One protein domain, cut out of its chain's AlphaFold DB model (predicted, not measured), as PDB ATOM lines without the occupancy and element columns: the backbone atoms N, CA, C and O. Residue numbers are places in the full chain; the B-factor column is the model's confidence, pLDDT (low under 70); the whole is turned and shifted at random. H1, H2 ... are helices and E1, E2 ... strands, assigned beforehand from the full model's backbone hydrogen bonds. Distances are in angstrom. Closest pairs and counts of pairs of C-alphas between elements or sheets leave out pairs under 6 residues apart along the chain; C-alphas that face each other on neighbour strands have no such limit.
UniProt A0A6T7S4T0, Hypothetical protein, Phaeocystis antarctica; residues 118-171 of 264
ATOM      1  N   LEU A 118      11.229  57.783 212.756       65.81
ATOM      2  CA  LEU A 118      12.103  56.753 213.255       65.81
ATOM      3  C   LEU A 118      11.799  56.681 214.746       65.81
ATOM      4  O   LEU A 118      11.667  57.720 215.410       65.81
ATOM      5  N   PRO A 119      11.574  55.468 215.255       68.38
ATOM      6  CA  PRO A 119      11.338  55.305 216.669       68.38
ATOM      7  C   PRO A 119      12.499  55.966 217.416       68.38
ATOM      8  O   PRO A 119      13.644  55.835 216.974       68.38
ATOM      9  N   PRO A 120      12.251  56.671 218.533       71.19
ATOM     10  CA  PRO A 120      13.353  57.071 219.390       71.19
ATOM     11  C   PRO A 120      14.178  55.820 219.691       71.19
ATOM     12  O   PRO A 120      13.610  54.776 220.016       71.19
ATOM     13  N   PHE A 121      15.492  55.900 219.536       83.06
ATOM     14  CA  PHE A 121      16.391  54.790 219.814       83.06
ATOM     15  C   PHE A 121      17.563  55.267 220.664       83.06
ATOM     16  O   PHE A 121      17.887  56.454 220.687       83.06
ATOM     17  N   LYS A 122      18.166  54.343 221.405       82.94
ATOM     18  CA  LYS A 122      19.308  54.599 222.284       82.94
ATOM     19  C   LYS A 122      20.364  53.537 222.025       82.94
ATOM     20  O   LYS A 122      20.046  52.356 222.032       82.94
ATOM     21  N   VAL A 123      21.608  53.947 221.809       85.31
ATOM     22  CA  VAL A 123      22.744  53.021 221.721       85.31
ATOM     23  C   VAL A 123      23.282  52.801 223.139       85.31
ATOM     24  O   VAL A 123      23.647  53.754 223.826       85.31
ATOM     25  N   LEU A 124      23.255  51.559 223.607       80.75
ATOM     26  CA  LEU A 124      23.740  51.099 224.903       80.75
ATOM     27  C   LEU A 124      25.152  50.526 224.724       80.75
ATOM     28  O   LEU A 124      25.336  49.513 224.057       80.75
ATOM     29  N   GLY A 125      26.148  51.164 225.339       73.62
ATOM     30  CA  GLY A 125      27.553  50.746 225.286       73.62
ATOM     31  C   GLY A 125      28.493  51.906 224.961       73.62
ATOM     32  O   GLY A 125      28.055  52.969 224.525       73.62
ATOM     33  N   SER A 126      29.796  51.728 225.201       56.06
ATOM     34  CA  SER A 126      30.806  52.704 224.783       56.06
ATOM     35  C   SER A 126      30.764  52.836 223.261       56.06
ATOM     36  O   SER A 126      31.075  51.877 222.556       56.06
ATOM     37  N   ALA A 127      30.374  54.019 222.787       52.19
ATOM     38  CA  ALA A 127      30.045  54.391 221.408       52.19
ATOM     39  C   ALA A 127      31.182  54.249 220.364       52.19
ATOM     40  O   ALA A 127      31.145  54.893 219.324       52.19
ATOM     41  N   GLY A 128      32.210  53.441 220.632       56.81
ATOM     42  CA  GLY A 128      33.404  53.335 219.796       56.81
ATOM     43  C   GLY A 128      33.386  52.228 218.741       56.81
ATOM     44  O   GLY A 128      34.296  52.207 217.924       56.81
ATOM     45  N   ALA A 129      32.420  51.301 218.753       70.12
ATOM     46  CA  ALA A 129      32.502  50.099 217.909       70.12
ATOM     47  C   ALA A 129      31.447  49.989 216.798       70.12
ATOM     48  O   ALA A 129      31.668  49.236 215.856       70.12
ATOM     49  N   VAL A 130      30.317  50.697 216.891       79.50
ATOM     50  CA  VAL A 130      29.223  50.562 215.916       79.50
ATOM     51  C   VAL A 130      29.083  51.859 215.132       79.50
ATOM     52  O   VAL A 130      28.913  52.924 215.727       79.50
ATOM     53  N   ASP A 131      29.162  51.768 213.806       87.50
ATOM     54  CA  ASP A 131      28.947  52.904 212.915       87.50
ATOM     55  C   ASP A 131      27.495  53.395 213.040       87.50
ATOM     56  O   ASP A 131      26.534  52.657 212.799       87.50
ATOM     57  N   GLY A 132      27.325  54.661 213.428       82.94
ATOM     58  CA  GLY A 132      26.009  55.277 213.579       82.94
ATOM     59  C   GLY A 132      25.187  55.252 212.286       82.94
ATOM     60  O   GLY A 132      23.961  55.140 212.352       82.94
ATOM     61  N   ALA A 133      25.841  55.291 211.119       83.25
ATOM     62  CA  ALA A 133      25.167  55.182 209.829       83.25
ATOM     63  C   ALA A 133      24.546  53.789 209.621       83.25
ATOM     64  O   ALA A 133      23.407  53.681 209.158       83.25
ATOM     65  N   GLU A 134      25.247  52.725 210.027       89.44
ATOM     66  CA  GLU A 134      24.758  51.345 209.930       89.44
ATOM     67  C   GLU A 134      23.574  51.102 210.876       89.44
ATOM     68  O   GLU A 134      22.555  50.531 210.474       89.44
ATOM     69  N   VAL A 135      23.662  51.608 212.113       89.38
ATOM     70  CA  VAL A 135      22.548  51.558 213.072       89.38
ATOM     71  C   VAL A 135      21.317  52.228 212.479       89.38
ATOM     72  O   VAL A 135      20.242  51.630 212.445       89.38
ATOM     73  N   LEU A 136      21.467  53.452 211.968       84.62
ATOM     74  CA  LEU A 136      20.371  54.195 211.351       84.62
ATOM     75  C   LEU A 136      19.757  53.438 210.167       84.62
ATOM     76  O   LEU A 136      18.530  53.381 210.065       84.62
ATOM     77  N   ALA A 137      20.570  52.811 209.314       88.69
ATOM     78  CA  ALA A 137      20.083  51.983 208.212       88.69
ATOM     79  C   ALA A 137      19.218  50.811 208.712       88.69
ATOM     80  O   ALA A 137      18.126  50.579 208.191       88.69
ATOM     81  N   LYS A 138      19.630  50.124 209.783       93.19
ATOM     82  CA  LYS A 138      18.833  49.048 210.399       93.19
ATOM     83  C   LYS A 138      17.557  49.561 211.061       93.19
ATOM     84  O   LYS A 138      16.507  48.939 210.914       93.19
ATOM     85  N   VAL A 139      17.591  50.715 211.737       89.31
ATOM     86  CA  VAL A 139      16.369  51.340 212.287       89.31
ATOM     87  C   VAL A 139      15.378  51.681 211.167       89.31
ATOM     88  O   VAL A 139      14.171  51.499 211.341       89.31
ATOM     89  N   ARG A 140      15.865  52.111 209.996       84.00
ATOM     90  CA  ARG A 140      15.029  52.355 208.809       84.00
ATOM     91  C   ARG A 140      14.417  51.070 208.265       84.00
ATOM     92  O   ARG A 140      13.208  51.033 208.062       84.00
ATOM     93  N   LEU A 141      15.211  50.010 208.099       90.69
ATOM     94  CA  LEU A 141      14.701  48.696 207.686       90.69
ATOM     95  C   LEU A 141      13.619  48.196 208.650       90.69
ATOM     96  O   LEU A 141      12.581  47.687 208.226       90.69
ATOM     97  N   TRP A 142      13.828  48.389 209.954       91.94
ATOM     98  CA  TRP A 142      12.838  48.051 210.968       91.94
ATOM     99  C   TRP A 142      11.538  48.849 210.786       91.94
ATOM    100  O   TRP A 142      10.454  48.265 210.820       91.94
ATOM    101  N   ALA A 143      11.635  50.166 210.583       83.12
ATOM    102  CA  ALA A 143      10.473  51.035 210.405       83.12
ATOM    103  C   ALA A 143       9.683  50.668 209.139       83.12
ATOM    104  O   ALA A 143       8.461  50.531 209.207       83.12
ATOM    105  N   ALA A 144      10.382  50.410 208.030       82.06
ATOM    106  CA  ALA A 144       9.785  49.952 206.778       82.06
ATOM    107  C   ALA A 144       9.054  48.609 206.949       82.06
ATOM    108  O   ALA A 144       7.916  48.468 206.508       82.06
ATOM    109  N   ALA A 145       9.646  47.646 207.668       86.19
ATOM    110  CA  ALA A 145       8.996  46.366 207.957       86.19
ATOM    111  C   ALA A 145       7.721  46.527 208.811       86.19
ATOM    112  O   ALA A 145       6.740  45.803 208.626       86.19
ATOM    113  N   VAL A 146       7.695  47.486 209.746       80.56
ATOM    114  CA  VAL A 146       6.484  47.803 210.524       80.56
ATOM    115  C   VAL A 146       5.397  48.410 209.640       80.56
ATOM    116  O   VAL A 146       4.237  48.007 209.749       80.56
ATOM    117  N   GLU A 147       5.760  49.344 208.762       75.75
ATOM    118  CA  GLU A 147       4.835  49.992 207.828       75.75
ATOM    119  C   GLU A 147       4.242  48.998 206.818       75.75
ATOM    120  O   GLU A 147       3.025  48.960 206.627       75.75
ATOM    121  N   ALA A 148       5.074  48.097 206.286       83.12
ATOM    122  CA  ALA A 148       4.671  46.996 205.413       83.12
ATOM    123  C   ALA A 148       3.839  45.905 206.123       83.12
ATOM    124  O   ALA A 148       3.377  44.960 205.486       83.12
ATOM    125  N   LYS A 149       3.605  46.031 207.440       83.88
ATOM    126  CA  LYS A 149       2.905  45.043 208.281       83.88
ATOM    127  C   LYS A 149       3.577  43.664 208.251       83.88
ATOM    128  O   LYS A 149       2.894  42.641 208.285       83.88
ATOM    129  N   GLU A 150       4.908  43.638 208.270       89.12
ATOM    130  CA  GLU A 150       5.741  42.433 208.312       89.12
ATOM    131  C   GLU A 150       6.280  42.181 209.736       89.12
ATOM    132  O   GLU A 150       7.429  42.502 210.066       89.12
ATOM    133  N   PRO A 151       5.483  41.583 210.645       83.06
ATOM    134  CA  PRO A 151       5.847  41.475 212.056       83.06
ATOM    135  C   PRO A 151       7.072  40.589 212.301       83.06
ATOM    136  O   PRO A 151       7.752  40.767 213.309       83.06
ATOM    137  N   GLN A 152       7.348  39.619 211.427       84.56
ATOM    138  CA  GLN A 152       8.522  38.752 211.550       84.56
ATOM    139  C   GLN A 152       9.806  39.493 211.157       84.56
ATOM    140  O   GLN A 152      10.757  39.471 211.938       84.56
ATOM    141  N   GLY A 153       9.804  40.219 210.032       90.50
ATOM    142  CA  GLY A 153      10.933  41.051 209.603       90.50
ATOM    143  C   GLY A 153      11.292  42.103 210.652       90.50
ATOM    144  O   GLY A 153      12.425  42.155 211.127       90.50
ATOM    145  N   ALA A 154      10.293  42.839 211.150       87.00
ATOM    146  CA  ALA A 154      10.498  43.820 212.217       87.00
ATOM    147  C   ALA A 154      11.056  43.197 213.515       87.00
ATOM    148  O   ALA A 154      11.830  43.828 214.233       87.00
ATOM    149  N   ARG A 155      10.691  41.950 213.853       84.75
ATOM    150  CA  ARG A 155      11.243  41.252 215.031       84.75
ATOM    151  C   ARG A 155      12.707  40.864 214.843       84.75
ATOM    152  O   ARG A 155      13.473  41.020 215.790       84.75
ATOM    153  N   LEU A 156      13.084  40.380 213.658       90.81
ATOM    154  CA  LEU A 156      14.463  39.998 213.344       90.81
ATOM    155  C   LEU A 156      15.392  41.211 213.389       90.81
ATOM    156  O   LEU A 156      16.375  41.190 214.126       90.81
ATOM    157  N   ILE A 157      15.007  42.300 212.719       93.38
ATOM    158  CA  ILE A 157      15.804  43.534 212.688       93.38
ATOM    159  C   ILE A 157      15.920  44.136 214.095       93.38
ATOM    160  O   ILE A 157      16.994  44.559 214.514       93.38
ATOM    161  N   ARG A 158      14.840  44.112 214.893       89.00
ATOM    162  CA  ARG A 158      14.902  44.563 216.294       89.00
ATOM    163  C   ARG A 158      15.841  43.697 217.141       89.00
ATOM    164  O   ARG A 158      16.497  44.224 218.034       89.00
ATOM    165  N   ALA A 159      15.895  42.389 216.895       86.12
ATOM    166  CA  ALA A 159      16.808  41.489 217.597       86.12
ATOM    167  C   ALA A 159      18.275  41.689 217.172       86.12
ATOM    168  O   ALA A 159      19.166  41.514 217.998       86.12
ATOM    169  N   GLU A 160      18.535  42.051 215.914       92.50
ATOM    170  CA  GLU A 160      19.859  42.463 215.422       92.50
ATOM    171  C   GLU A 160      20.323  43.759 216.075       92.50
ATOM    172  O   GLU A 160      21.362  43.767 216.727       92.50
ATOM    173  N   LEU A 161      19.487  44.797 216.025       92.12
ATOM    174  CA  LEU A 161      19.733  46.060 216.720       92.12
ATOM    175  C   LEU A 161      20.025  45.831 218.208       92.12
ATOM    176  O   LEU A 161      20.999  46.358 218.731       92.12
ATOM    177  N   GLY A 162      19.259  44.962 218.875       87.44
ATOM    178  CA  GLY A 162      19.512  44.598 220.270       87.44
ATOM    179  C   GLY A 162      20.864  43.907 220.512       87.44
ATOM    180  O   GLY A 162      21.474  44.140 221.552       87.44
ATOM    181  N   ARG A 163      21.362  43.094 219.566       88.94
ATOM    182  CA  ARG A 163      22.707  42.481 219.637       88.94
ATOM    183  C   ARG A 163      23.824  43.514 219.486       88.94
ATOM    184  O   ARG A 163      24.882  43.340 220.078       88.94
ATOM    185  N   GLU A 164      23.563  44.588 218.750       91.25
ATOM    186  CA  GLU A 164      24.460  45.742 218.577       91.25
ATOM    187  C   GLU A 164      24.343  46.769 219.714       91.25
ATOM    188  O   GLU A 164      24.954  47.833 219.664       91.25
ATOM    189  N   GLY A 165      23.553  46.465 220.748       89.38
ATOM    190  CA  GLY A 165      23.312  47.371 221.866       89.38
ATOM    191  C   GLY A 165      22.342  48.503 221.536       89.38
ATOM    192  O   GLY A 165      22.207  49.434 222.315       89.38
ATOM    193  N   VAL A 166      21.628  48.465 220.415       89.06
ATOM    194  CA  VAL A 166      20.662  49.500 220.041       89.06
ATOM    195  C   VAL A 166      19.268  49.141 220.552       89.06
ATOM    196  O   VAL A 166      18.652  48.155 220.146       89.06
ATOM    197  N   GLU A 167      18.728  49.984 221.426       85.44
ATOM    198  CA  GLU A 167      17.380  49.860 221.965       85.44
ATOM    199  C   GLU A 167      16.399  50.764 221.206       85.44
ATOM    200  O   GLU A 167      16.515  51.988 221.225       85.44
ATOM    201  N   LEU A 168      15.395  50.159 220.558       82.75
ATOM    202  CA  LEU A 168      14.281  50.867 219.918       82.75
ATOM    203  C   LEU A 168      13.135  51.133 220.906       82.75
ATOM    204  O   LEU A 168      12.667  50.209 221.577       82.75
ATOM    205  N   PHE A 169      12.613  52.362 220.897       75.94
ATOM    206  CA  PHE A 169      11.615  52.907 221.826       75.94
ATOM    207  C   PHE A 169      11.995  52.745 223.299       75.94
ATOM    208  O   PHE A 169      11.266  52.066 224.042       75.94
ATOM    209  N   PRO A 170      13.097  53.379 223.739       77.94
ATOM    210  CA  PRO A 170      13.439  53.372 225.144       77.94
ATOM    211  C   PRO A 170      12.278  53.993 225.916       77.94
ATOM    212  O   PRO A 170      11.697  55.010 225.518       77.94
ATOM    213  N   TRP A 171      11.909  53.341 227.007       84.19
ATOM    214  CA  TRP A 171      10.902  53.871 227.903       84.19
ATOM    215  C   TRP A 171      11.417  55.157 228.548       84.19
ATOM    216  O   TRP A 171      12.530  55.192 229.064       84.19
TER     217      TRP A 171
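What this domain is: This is residues 118 to 171 of the 264 residues of the protein "Hypothetical protein" of Phaeocystis antarctica (UniProt A0A6T7S4T0). A helical hairpin, H1 and H2 side by side, has a small sheet of E1 and E2 over it near the start of H1 and the end of H2. Printed are 54 residues, class mostly helix, with two named helices and two named strands in the order E1, H1, H2, E2; the sheet is antiparallel. It is compact, radius of gyration of the C-alphas 10.7 A, spans 33 by 23 by 17 A.

How they stand to each other: Start at E1, residues 121 to 123, antiparallel to E2, residues 166 to 168; N 122 and O 167, 2.9 A, are within hydrogen-bond range. E1 is near H1, residues 132 to 147, with 5 pairs of C-alphas within 10 A. H1 touches H2, residues 151 to 163, in a hairpin, opposite ways at a shallow tilt of 21 degrees; the closest C-alphas are those of Trp 142 and Ala 154, 5.0 A. The closest C-alphas of H2 and E2 are those of Leu 161 and Glu 167, 6.9 A. Both helices have every O i to N i+4 pair within hydrogen-bond range.

Where its parts are: Find E1 at C-alpha 121, (16.391, 54.790, 219.814). H1 runs 22.6 A and H2 18.5 A; E2 ends at C-alpha 168, (14.281, 50.867, 219.918).

The domain as a whole: The printed part has no cut and no long link. Look for pLDDT under 70 at residues 118 to 119 and 126 to 128.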